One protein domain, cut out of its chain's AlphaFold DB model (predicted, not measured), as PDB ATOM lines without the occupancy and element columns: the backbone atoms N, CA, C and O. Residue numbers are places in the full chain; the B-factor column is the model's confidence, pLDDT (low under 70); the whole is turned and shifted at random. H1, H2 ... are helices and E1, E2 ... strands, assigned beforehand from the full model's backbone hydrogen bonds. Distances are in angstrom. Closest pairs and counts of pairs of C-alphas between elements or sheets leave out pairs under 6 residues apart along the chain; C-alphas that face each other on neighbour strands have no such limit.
ATOM      1  N   VAL A  23      51.594  99.467  93.093       69.94
ATOM      2  CA  VAL A  23      53.052  99.541  93.082       69.94
ATOM      3  C   VAL A  23      53.660  99.839  94.458       69.94
ATOM      4  O   VAL A  23      54.655  99.217  94.814       69.94
ATOM      5  N   ASP A  24      53.104 100.750  95.259       72.00
ATOM      6  CA  ASP A  24      53.634 101.074  96.596       72.00
ATOM      7  C   ASP A  24      53.431  99.924  97.590       72.00
ATOM      8  O   ASP A  24      54.322  99.609  98.387       72.00
ATOM      9  N   VAL A  25      52.279  99.250  97.503       74.31
ATOM     10  CA  VAL A  25      51.996  98.040  98.288       74.31
ATOM     11  C   VAL A  25      52.978  96.935  97.899       74.31
ATOM     12  O   VAL A  25      53.622  96.342  98.770       74.31
ATOM     13  N   ILE A  26      53.171  96.715  96.597       77.94
ATOM     14  CA  ILE A  26      54.083  95.701  96.057       77.94
ATOM     15  C   ILE A  26      55.542  96.011  96.414       77.94
ATOM     16  O   ILE A  26      56.227  95.120  96.903       77.94
ATOM     17  N   LYS A  27      56.009  97.260  96.301       77.25
ATOM     18  CA  LYS A  27      57.361  97.697  96.716       77.25
ATOM     19  C   LYS A  27      57.678  97.327  98.165       77.25
ATOM     20  O   LYS A  27      58.747  96.788  98.463       77.25
ATOM     21  N   SER A  28      56.736  97.590  99.073       76.31
ATOM     22  CA  SER A  28      56.907  97.269 100.495       76.31
ATOM     23  C   SER A  28      57.000  95.758 100.744       76.31
ATOM     24  O   SER A  28      57.797  95.304 101.570       76.31
ATOM     25  N   LYS A  29      56.240  94.969  99.975       76.00
ATOM     26  CA  LYS A  29      56.164  93.509 100.083       76.00
ATOM     27  C   LYS A  29      57.368  92.822  99.438       76.00
ATOM     28  O   LYS A  29      57.948  91.922 100.039       76.00
ATOM     29  N   ALA A  30      57.797  93.306  98.277       71.75
ATOM     30  CA  ALA A  30      58.922  92.833  97.475       71.75
ATOM     31  C   ALA A  30      60.244  92.748  98.254       71.75
ATOM     32  O   ALA A  30      61.027  91.820  98.050       71.75
ATOM     33  N   THR A  31      60.455  93.665  99.204       67.62
ATOM     34  CA  THR A  31      61.676  93.735 100.025       67.62
ATOM     35  C   THR A  31      61.832  92.542 100.982       67.62
ATOM     36  O   THR A  31      62.953  92.165 101.314       67.62
ATOM     37  N   ASN A  32      60.726  91.937 101.432       66.62
ATOM     38  CA  ASN A  32      60.715  90.830 102.402       66.62
ATOM     39  C   ASN A  32      59.940  89.603 101.893       66.62
ATOM     40  O   ASN A  32      59.519  88.754 102.686       66.62
ATOM     41  N   TYR A  33      59.701  89.521 100.584       69.81
ATOM     42  CA  TYR A  33      58.862  88.477 100.020       69.81
ATOM     43  C   TYR A  33      59.586  87.136 100.021       69.81
ATOM     44  O   TYR A  33      60.678  87.001  99.475       69.81
ATOM     45  N   LYS A  34      58.951  86.131 100.626       68.62
ATOM     46  CA  LYS A  34      59.407  84.745 100.564       68.62
ATOM     47  C   LYS A  34      58.625  84.029  99.479       68.62
ATOM     48  O   LYS A  34      57.406  83.909  99.581       68.62
ATOM     49  N   TYR A  35      59.334  83.548  98.468       70.69
ATOM     50  CA  TYR A  35      58.736  82.783  97.382       70.69
ATOM     51  C   TYR A  35      58.155  81.466  97.908       70.69
ATOM     52  O   TYR A  35      58.814  80.732  98.652       70.69
ATOM     53  N   GLY A  36      56.898  81.206  97.556       63.59
ATOM     54  CA  GLY A  36      56.166  80.005  97.950       63.59
ATOM     55  C   GLY A  36      56.317  78.872  96.935       63.59
ATOM     56  O   GLY A  36      56.962  79.020  95.901       63.59
ATOM     57  N   CYS A  37      55.677  77.731  97.203       55.69
ATOM     58  CA  CYS A  37      55.619  76.611  96.255       55.69
ATOM     59  C   CYS A  37      54.798  76.908  94.987       55.69
ATOM     60  O   CYS A  37      54.896  76.159  94.023       55.69
ATOM     61  N   CYS A  38      54.000  77.978  95.004       58.16
ATOM     62  CA  CYS A  38      53.190  78.457  93.889       58.16
ATOM     63  C   CYS A  38      53.930  79.428  92.955       58.16
ATOM     64  O   CYS A  38      53.398  79.756  91.903       58.16
ATOM     65  N   THR A  39      55.136  79.881  93.313       70.50
ATOM     66  CA  THR A  39      55.917  80.774  92.453       70.50
ATOM     67  C   THR A  39      56.677  79.967  91.404       70.50
ATOM     68  O   THR A  39      57.487  79.096  91.742       70.50
ATOM     69  N   THR A  40      56.467  80.295  90.132       78.69
ATOM     70  CA  THR A  40      57.170  79.668  89.009       78.69
ATOM     71  C   THR A  40      58.450  80.435  88.697       78.69
ATOM     72  O   THR A  40      58.423  81.632  88.415       78.69
ATOM     73  N   PHE A  41      59.590  79.745  88.730       80.06
ATOM     74  CA  PHE A  41      60.882  80.326  88.369       80.06
ATOM     75  C   PHE A  41      61.242  79.972  86.929       80.06
ATOM     76  O   PHE A  41      61.225  78.799  86.557       80.06
ATOM     77  N   ILE A  42      61.631  80.964  86.136       82.12
ATOM     78  CA  ILE A  42      62.140  80.788  84.775       82.12
ATOM     79  C   ILE A  42      63.586  81.272  84.772       82.12
ATOM     80  O   ILE A  42      63.836  82.460  84.938       82.12
ATOM     81  N   ILE A  43      64.545  80.361  84.613       81.75
ATOM     82  CA  ILE A  43      65.979  80.679  84.633       81.75
ATOM     83  C   ILE A  43      66.530  80.482  83.222       81.75
ATOM     84  O   ILE A  43      66.447  79.376  82.688       81.75
ATOM     85  N   ASN A  44      67.080  81.537  82.614       80.25
ATOM     86  CA  ASN A  44      67.610  81.522  81.241       80.25
ATOM     87  C   ASN A  44      66.611  80.915  80.227       80.25
ATOM     88  O   ASN A  44      66.968  80.066  79.409       80.25
ATOM     89  N   GLY A  45      65.331  81.287  80.342       76.38
ATOM     90  CA  GLY A  45      64.255  80.812  79.461       76.38
ATOM     91  C   GLY A  45      63.743  79.392  79.738       76.38
ATOM     92  O   GLY A  45      62.873  78.920  79.012       76.38
ATOM     93  N   LYS A  46      64.236  78.700  80.775       75.94
ATOM     94  CA  LYS A  46      63.783  77.345  81.137       75.94
ATOM     95  C   LYS A  46      63.038  77.341  82.475       75.94
ATOM     96  O   LYS A  46      63.536  77.938  83.434       75.94
ATOM     97  N   PRO A  47      61.887  76.647  82.588       78.56
ATOM     98  CA  PRO A  47      61.194  76.505  83.862       78.56
ATOM     99  C   PRO A  47      62.070  75.708  84.834       78.56
ATOM    100  O   PRO A  47      62.520  74.597  84.544       78.56
ATOM    101  N   ALA A  48      62.346  76.293  85.992       73.19
ATOM    102  CA  ALA A  48      63.187  75.715  87.022       73.19
ATOM    103  C   ALA A  48      62.324  75.121  88.136       73.19
ATOM    104  O   ALA A  48      61.416  75.767  88.658       73.19
ATOM    105  N   CYS A  49      62.635  73.889  88.550       57.50
ATOM    106  CA  CYS A  49      61.964  73.288  89.697       57.50
ATOM    107  C   CYS A  49      62.362  74.002  91.002       57.50
ATOM    108  O   CYS A  49      63.439  74.601  91.111       57.50
ATOM    109  N   CYS A  50      61.526  73.866  92.032       57.09
ATOM    110  CA  CYS A  50      61.719  74.473  93.353       57.09
ATOM    111  C   CYS A  50      63.087  74.174  94.005       57.09
ATOM    112  O   CYS A  50      63.510  74.899  94.902       57.09
ATOM    113  N   CYS A  51      63.806  73.134  93.564       57.97
ATOM    114  CA  CYS A  51      65.149  72.810  94.049       57.97
ATOM    115  C   CYS A  51      66.237  73.708  93.440       57.97
ATOM    116  O   CYS A  51      67.148  74.119  94.157       57.97
ATOM    117  N   SER A  52      66.128  74.043  92.151       59.91
ATOM    118  CA  SER A  52      67.081  74.905  91.434       59.91
ATOM    119  C   SER A  52      66.891  76.384  91.777       59.91
ATOM    120  O   SER A  52      67.855  77.148  91.805       59.91
ATOM    121  N   ALA A  53      65.660  76.771  92.113       62.56
ATOM    122  CA  ALA A  53      65.299  78.134  92.485       62.56
ATOM    123  C   ALA A  53      65.746  78.552  93.899       62.56
ATOM    124  O   ALA A  53      65.801  79.745  94.182       62.56
ATOM    125  N   LYS A  54      66.125  77.613  94.786       66.50
ATOM    126  CA  LYS A  54      66.546  77.932  96.170       66.50
ATOM    127  C   LYS A  54      67.679  78.958  96.232       66.50
ATOM    128  O   LYS A  54      67.693  79.781  97.133       66.50
ATOM    129  N   LYS A  55      68.600  78.934  95.262       65.62
ATOM    130  CA  LYS A  55      69.713  79.895  95.179       65.62
ATOM    131  C   LYS A  55      69.254  81.324  94.871       65.62
ATOM    132  O   LYS A  55      69.930  82.274  95.243       65.62
ATOM    133  N   PHE A  56      68.107  81.462  94.211       65.62
ATOM    134  CA  PHE A  56      67.504  82.737  93.830       65.62
ATOM    135  C   PHE A  56      66.437  83.204  94.832       65.62
ATOM    136  O   PHE A  56      65.974  84.335  94.745       65.62
ATOM    137  N   ALA A  57      66.072  82.368  95.810       62.84
ATOM    138  CA  ALA A  57      65.058  82.697  96.807       62.84
ATOM    139  C   ALA A  57      65.518  83.763  97.821       62.84
ATOM    140  O   ALA A  57      64.696  84.538  98.297       62.84
ATOM    141  N   ASP A  58      66.821  83.828  98.114       62.50
ATOM    142  CA  ASP A  58      67.440  84.822  99.010       62.50
ATOM    143  C   ASP A  58      68.108  85.985  98.242       62.50
ATOM    144  O   ASP A  58      68.848  86.794  98.810       62.50
ATOM    145  N   MET A  59      67.880  86.066  96.928       67.38
ATOM    146  CA  MET A  59      68.500  87.060  96.058       67.38
ATOM    147  C   MET A  59      67.936  88.458  96.338       67.38
ATOM    148  O   MET A  59      66.737  88.700  96.223       67.38
ATOM    149  N   LYS A  60      68.816  89.412  96.663       67.62
ATOM    150  CA  LYS A  60      68.434  90.823  96.788       67.62
ATOM    151  C   LYS A  60      68.407  91.479  95.416       67.62
ATOM    152  O   LYS A  60      69.461  91.672  94.814       67.62
ATOM    153  N   VAL A  61      67.210  91.845  94.966       71.06
ATOM    154  CA  VAL A  61      67.016  92.689  93.785       71.06
ATOM    155  C   VAL A  61      67.467  94.111  94.112       71.06
ATOM    156  O   VAL A  61      67.033  94.716  95.090       71.06
ATOM    157  N   THR A  62      68.413  94.600  93.324       67.50
ATOM    158  CA  THR A  62      68.949  95.961  93.334       67.50
ATOM    159  C   THR A  62      68.485  96.680  92.070       67.50
ATOM    160  O   THR A  62      68.319  96.044  91.033       67.50
ATOM    161  N   ASP A  63      68.276  97.995  92.141       68.62
ATOM    162  CA  ASP A  63      67.776  98.791  91.006       68.62
ATOM    163  C   ASP A  63      66.390  98.333  90.496       68.62
ATOM    164  O   ASP A  63      66.162  98.143  89.307       68.62
ATOM    165  N   SER A  64      65.457  98.086  91.425       72.88
ATOM    166  CA  SER A  64      64.088  97.680  91.092       72.88
ATOM    167  C   SER A  64      63.276  98.841  90.504       72.88
ATOM    168  O   SER A  64      62.960  99.812  91.197       72.88
ATOM    169  N   THR A  65      62.868  98.697  89.250       76.19
ATOM    170  CA  THR A  65      61.844  99.497  88.573       76.19
ATOM    171  C   THR A  65      60.508  98.761  88.657       76.19
ATOM    172  O   THR A  65      60.467  97.546  88.496       76.19
ATOM    173  N   PHE A  66      59.418  99.479  88.934       76.19
ATOM    174  CA  PHE A  66      58.079  98.894  89.049       76.19
ATOM    175  C   PHE A  66      57.140  99.535  88.035       76.19
ATOM    176  O   PHE A  66      56.937 100.751  88.069       76.19
ATOM    177  N   GLU A  67      56.540  98.711  87.192       78.62
ATOM    178  CA  GLU A  67      55.552  99.099  86.192       78.62
ATOM    179  C   GLU A  67      54.184  98.580  86.634       78.62
ATOM    180  O   GLU A  67      54.032  97.402  86.950       78.62
ATOM    181  N   ALA A  68      53.189  99.465  86.729       73.56
ATOM    182  CA  ALA A  68      51.839  99.076  87.122       73.56
ATOM    183  C   ALA A  68      51.145  98.339  85.970       73.56
ATOM    184  O   ALA A  68      51.173  98.814  84.835       73.56
ATOM    185  N   THR A  69      50.483  97.224  86.271       69.00
ATOM    186  CA  THR A  69      49.597  96.519  85.334       69.00
ATOM    187  C   THR A  69      48.148  96.627  85.808       69.00
ATOM    188  O   THR A  69      47.881  97.048  86.935       69.00
ATOM    189  N   GLU A  70      47.191  96.263  84.952       60.66
ATOM    190  CA  GLU A  70      45.753  96.363  85.251       60.66
ATOM    191  C   GLU A  70      45.318  95.588  86.509       60.66
ATOM    192  O   GLU A  70      44.377  95.990  87.192       60.66
ATOM    193  N   CYS A  71      46.041  94.521  86.855       60.81
ATOM    194  CA  CYS A  71      45.762  93.635  87.985       60.81
ATOM    195  C   CYS A  71      46.943  93.489  88.964       60.81
ATOM    196  O   CYS A  71      46.896  92.641  89.858       60.81
ATOM    197  N   GLY A  72      48.008  94.288  88.839       77.44
ATOM    198  CA  GLY A  72      49.236  94.048  89.596       77.44
ATOM    199  C   GLY A  72      50.387  95.006  89.295       77.44
ATOM    200  O   GLY A  72      50.190  96.204  89.079       77.44
ATOM    201  N   ALA A  73      51.614  94.484  89.333       80.38
ATOM    202  CA  ALA A  73      52.792  95.210  88.869       80.38
ATOM    203  C   ALA A  73      53.885  94.256  88.382       80.38
ATOM    204  O   ALA A  73      54.064  93.158  88.907       80.38
ATOM    205  N   VAL A  74      54.679  94.712  87.423       81.00
ATOM    206  CA  VAL A  74      55.924  94.057  87.028       81.00
ATOM    207  C   VAL A  74      57.070  94.778  87.715       81.00
ATOM    208  O   VAL A  74      57.200  95.996  87.627       81.00
ATOM    209  N   GLU A  75      57.897  94.033  88.434       82.56
ATOM    210  CA  GLU A  75      59.130  94.548  89.007       82.56
ATOM    211  C   GLU A  75      60.323  94.021  88.221       82.56
ATOM    212  O   GLU A  75      60.608  92.826  88.250       82.56
ATOM    213  N   THR A  76      61.066  94.923  87.600       81.19
ATOM    214  CA  THR A  76      62.296  94.614  86.876       81.19
ATOM    215  C   THR A  76      63.472  95.173  87.651       81.19
ATOM    216  O   THR A  76      63.494  96.353  87.979       81.19
ATOM    217  N   GLY A  77      64.473  94.357  87.939       84.00
ATOM    218  CA  GLY A  77      65.695  94.817  88.580       84.00
ATOM    219  C   GLY A  77      66.879  93.939  88.235       84.00
ATOM    220  O   GLY A  77      66.801  93.013  87.427       84.00
ATOM    221  N   CYS A  78      68.011  94.224  88.854       75.88
ATOM    222  CA  CYS A  78      69.214  93.430  88.690       75.88
ATOM    223  C   CYS A  78      69.619  92.822  90.020       75.88
ATOM    224  O   CYS A  78      69.466  93.429  91.074       75.88
ATOM    225  N   ALA A  79      70.162  91.618  90.004       79.62
ATOM    226  CA  ALA A  79      70.721  91.053  91.214       79.62
ATOM    227  C   ALA A  79      71.976  90.249  90.927       79.62
ATOM    228  O   ALA A  79      72.161  89.692  89.849       79.62
ATOM    229  N   THR A  80      72.865  90.220  91.911       77.50
ATOM    230  CA  THR A  80      74.149  89.534  91.799       77.50
ATOM    231  C   THR A  80      74.104  88.282  92.655       77.50
ATOM    232  O   THR A  80      73.970  88.377  93.874       77.50
ATOM    233  N   VAL A  81      74.213  87.113  92.026       73.38
ATOM    234  CA  VAL A  81      74.299  85.812  92.708       73.38
ATOM    235  C   VAL A  81      75.594  85.147  92.263       73.38
ATOM    236  O   VAL A  81      75.892  85.093  91.072       73.38
ATOM    237  N   ASP A  82      76.409  84.708  93.222       69.12
ATOM    238  CA  ASP A  82      77.699  84.047  92.966       69.12
ATOM    239  C   ASP A  82      78.656  84.852  92.052       69.12
ATOM    240  O   ASP A  82      79.399  84.292  91.248       69.12
ATOM    241  N   GLY A  83      78.629  86.188  92.143       69.75
ATOM    242  CA  GLY A  83      79.489  87.080  91.348       69.75
ATOM    243  C   GLY A  83      79.050  87.282  89.891       69.75
ATOM    244  O   GLY A  83      79.706  88.022  89.161       69.75
ATOM    245  N   LYS A  84      77.933  86.678  89.471       74.75
ATOM    246  CA  LYS A  84      77.296  86.909  88.170       74.75
ATOM    247  C   LYS A  84      76.111  87.861  88.325       74.75
ATOM    248  O   LYS A  84      75.320  87.717  89.260       74.75
ATOM    249  N   LYS A  85      75.989  88.835  87.418       79.44
ATOM    250  CA  LYS A  85      74.842  89.751  87.359       79.44
ATOM    251  C   LYS A  85      73.706  89.058  86.612       79.44
ATOM    252  O   LYS A  85      73.923  88.535  85.525       79.44
ATOM    253  N   TYR A  86      72.513  89.074  87.183       81.44
ATOM    254  CA  TYR A  86      71.294  88.579  86.563       81.44
ATOM    255  C   TYR A  86      70.261  89.688  86.485       81.44
ATOM    256  O   TYR A  86      70.187  90.575  87.339       81.44
ATOM    257  N   CYS A  87      69.469  89.606  85.434       79.56
ATOM    258  CA  CYS A  87      68.395  90.505  85.101       79.56
ATOM    259  C   CYS A  87      67.132  89.783  85.599       79.56
ATOM    260  O   CYS A  87      66.844  88.667  85.159       79.56
ATOM    261  N   VAL A  88      66.475  90.346  86.612       84.12
ATOM    262  CA  VAL A  88      65.379  89.712  87.357       84.12
ATOM    263  C   VAL A  88      64.087  90.455  87.068       84.12
ATOM    264  O   VAL A  88      64.015  91.661  87.277       84.12
ATOM    265  N   MET A  89      63.058  89.730  86.645       83.25
ATOM    266  CA  MET A  89      61.698  90.244  86.507       83.25
ATOM    267  C   MET A  89      60.765  89.449  87.415       83.25
ATOM    268  O   MET A  89      60.773  88.218  87.403       83.25
ATOM    269  N   ARG A  90      59.970  90.146  88.223       84.06
ATOM    270  CA  ARG A  90      58.941  89.569  89.091       84.06
ATOM    271  C   ARG A  90      57.586  90.066  88.637       84.06
ATOM    272  O   ARG A  90      57.350  91.270  88.618       84.06
ATOM    273  N   ILE A  91      56.706  89.136  88.302       85.81
ATOM    274  CA  ILE A  91      55.325  89.442  87.941       85.81
ATOM    275  C   ILE A  91      54.487  89.280  89.203       85.81
ATOM    276  O   ILE A  91      54.449  88.198  89.800       85.81
ATOM    277  N   TRP A  92      53.887  90.382  89.639       82.44
ATOM    278  CA  TRP A  92      53.008  90.437  90.794       82.44
ATOM    279  C   TRP A  92      51.569  90.533  90.331       82.44
ATOM    280  O   TRP A  92      51.229  91.449  89.586       82.44
ATOM    281  N   GLU A  93      50.726  89.652  90.847       78.44
ATOM    282  CA  GLU A  93      49.297  89.642  90.567       78.44
ATOM    283  C   GLU A  93      48.493  89.786  91.848       78.44
ATOM    284  O   GLU A  93      48.889  89.341  92.933       78.44
ATOM    285  N   TYR A  94      47.361  90.466  91.728       77.62
ATOM    286  CA  TYR A  94      46.406  90.618  92.805       77.62
ATOM    287  C   TYR A  94      45.501  89.392  92.889       77.62
ATOM    288  O   TYR A  94      44.719  89.114  91.982       77.62
ATOM    289  N   CYS A  95      45.538  88.686  94.018       67.56
ATOM    290  CA  CYS A  95      44.568  87.634  94.278       67.56
ATOM    291  C   CYS A  95      43.328  88.214  94.960       67.56
ATOM    292  O   CYS A  95      43.371  88.599  96.134       67.56
ATOM    293  N   CYS A  96      42.194  88.176  94.264       59.62
ATOM    294  CA  CYS A  96      40.889  88.566  94.800       59.62
ATOM    295  C   CYS A  96      40.484  87.728  96.024       59.62
ATOM    296  O   CYS A  96      39.792  88.216  96.911       59.62
ATOM    297  N   CYS A  97      40.918  86.464  96.079       56.78
ATOM    298  CA  CYS A  97      40.552  85.523  97.136       56.78
ATOM    299  C   CYS A  97      41.274  85.807  98.460       56.78
ATOM    300  O   CYS A  97      40.700  85.589  99.524       56.78
ATOM    301  N   SER A  98      42.521  86.286  98.405       64.38
ATOM    302  CA  SER A  98      43.314  86.621  99.593       64.38
ATOM    303  C   SER A  98      43.453  88.123  99.840       64.38
ATOM    304  O   SER A  98      44.087  88.494 100.819       64.38
ATOM    305  N   TYR A  99      42.857  88.978  98.996       65.50
ATOM    306  CA  TYR A  99      42.997  90.443  99.049       65.50
ATOM    307  C   TYR A  99      44.465  90.902  99.123       65.50
ATOM    308  O   TYR A  99      44.806  91.892  99.769       65.50
ATOM    309  N   ASP A 100      45.350  90.156  98.467       71.56
ATOM    310  CA  ASP A 100      46.794  90.277  98.628       71.56
ATOM    311  C   ASP A 100      47.502  90.054  97.291       71.56
ATOM    312  O   ASP A 100      47.105  89.202  96.498       71.56
ATOM    313  N   TYR A 101      48.599  90.783  97.078       74.69
ATOM    314  CA  TYR A 101      49.467  90.589  95.914       74.69
ATOM    315  C   TYR A 101      50.415  89.410  96.134       74.69
ATOM    316  O   TYR A 101      51.057  89.317  97.189       74.69
ATOM    317  N   TYR A 102      50.551  88.532  95.151       74.75
ATOM    318  CA  TYR A 102      51.502  87.424  95.163       74.75
ATOM    319  C   TYR A 102      52.390  87.477  93.922       74.75
ATOM    320  O   TYR A 102      52.022  88.059  92.908       74.75
ATOM    321  N   CYS A 103      53.593  86.915  94.027       75.56
ATOM    322  CA  CYS A 103      54.496  86.811  92.892       75.56
ATOM    323  C   CYS A 103      54.241  85.474  92.194       75.56
ATOM    324  O   CYS A 103      54.548  84.415  92.756       75.56
ATOM    325  N   GLU A 104      53.649  85.539  91.003       80.31
ATOM    326  CA  GLU A 104      53.312  84.362  90.203       80.31
ATOM    327  C   GLU A 104      54.547  83.844  89.454       80.31
ATOM    328  O   GLU A 104      54.894  82.663  89.557       80.31
ATOM    329  N   TYR A 105      55.289  84.754  88.812       79.81
ATOM    330  CA  TYR A 105      56.486  84.424  88.038       79.81
ATOM    331  C   TYR A 105      57.716  85.201  88.493       79.81
ATOM    332  O   TYR A 105      57.669  86.413  88.718       79.81
ATOM    333  N   VAL A 106      58.847  84.498  88.548       82.88
ATOM    334  CA  VAL A 106      60.182  85.075  88.732       82.88
ATOM    335  C   VAL A 106      61.054  84.645  87.562       82.88
ATOM    336  O   VAL A 106      61.453  83.486  87.455       82.88
ATOM    337  N   ILE A 107      61.362  85.586  86.682       85.12
ATOM    338  CA  ILE A 107      62.196  85.373  85.503       85.12
ATOM    339  C   ILE A 107      63.595  85.887  85.826       85.12
ATOM    340  O   ILE A 107      63.769  87.047  86.191       85.12
ATOM    341  N   VAL A 108      64.599  85.027  85.706       85.19
ATOM    342  CA  VAL A 108      66.003  85.335  85.976       85.19
ATOM    343  C   VAL A 108      66.811  85.004  84.731       85.19
ATOM    344  O   VAL A 108      66.848  83.854  84.300       85.19
ATOM    345  N   ASN A 109      67.481  85.997  84.161       84.31
ATOM    346  CA  ASN A 109      68.357  85.799  83.009       84.31
ATOM    347  C   ASN A 109      69.795  86.196  83.361       84.31
ATOM    348  O   ASN A 109      70.004  87.252  83.960       84.31
ATOM    349  N   GLU A 110      70.784  85.366  83.027       82.62
ATOM    350  CA  GLU A 110      72.205  85.705  83.180       82.62
ATOM    351  C   GLU A 110      72.522  86.937  82.324       82.62
ATOM    352  O   GLU A 110      72.478  86.882  81.096       82.62
ATOM    353  N   CYS A 111      72.879  88.060  82.956       61.78
ATOM    354  CA  CYS A 111      73.394  89.209  82.223       61.78
ATOM    355  C   CYS A 111      74.865  88.892  81.866       61.78
ATOM    356  O   CYS A 111      75.801  89.215  82.602       61.78
TER     357      CYS A 111
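This is residues 23 to 111 of the 259 residues of the protein "Elongation factor 1-delta" of Blastocystis sp. subtype 1 (strain ATCC 50177 / NandII) (UniProt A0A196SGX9). One strongly twisted sheet of six strands forms a wall, with the short helices H1 and H2 over one face and no named helix over the other. Four long strands, E3 to E6, fold back and forth as its main part, and the short hairpin of E1 and E2 is added beside E6. The links of residues 31 to 39 and 58 to 61 run on the helices' side of the sheet. The printed part has 89 residues with two named helices and six named strands, in the order H1 E1 E2 H2 E3 E4 E5 E6; the sheet is mixed, ordered E2 E1 E6 E5 E4 E3, and the class is mostly strand. The whole is compact, with a radius of gyration of the C-alphas of 12.4 A and spans of 36 by 26 by 22 A.

H1, residues 23 to 30, is on the sheet; its closest C-alphas to E3, residues 62 to 69, are those of Val 23 and Ala 68, 6.1 A apart. E1, residues 40 to 43, is parallel to E6, residues 100 to 110, at 15 degrees, with N 42 and O 106 2.9 A apart. E1 and E2, residues 46 to 48, form an antiparallel hairpin at 127 degrees, with N 48 and O 41 at 2.8 A. H2, residues 54 to 57, is on the same face as H1, at a height over the sheet of 6.7 A and over none of the strands; H1 and H2 are apart. E3, E4, residues 72 to 81, E5, residues 84 to 95, and E6 make a meander, each strand the antiparallel neighbour of the one before. N 67 and O 74 are 2.8 A apart between E3 and E4, N 88 and O 77 2.8 A between E5 and E4, and N 91 and O 105 2.9 A between E6 and E5. E4 bends by 56 degrees at residue 78. E2 and E3 are the edge strands. In H1 every O i to N i+4 pair is within hydrogen-bond range; H2 is too short for such a pair.

H1 begins at C-alpha 23, (53.052, 99.541, 93.082), and measures 9.9 A. E1 measures 9.9 A, E2 6.1 A and H2 5.0 A. E3 is 20.9 A long, E4 26.6 A, E5 33.3 A and E6 30.1 A. E5 begins at C-alpha 84, (77.296, 86.909, 88.170), and E6 ends at C-alpha 110, (72.205, 85.705, 83.180).

The two C-alphas farthest apart, those of Gly 83 and Cys 97, are 39.4 A apart. The printed part has no cut and no long link. Mean pLDDT of the printed part is 73.0; 33 residues are under 70, among them residues 49 to 60 and 95 to 99.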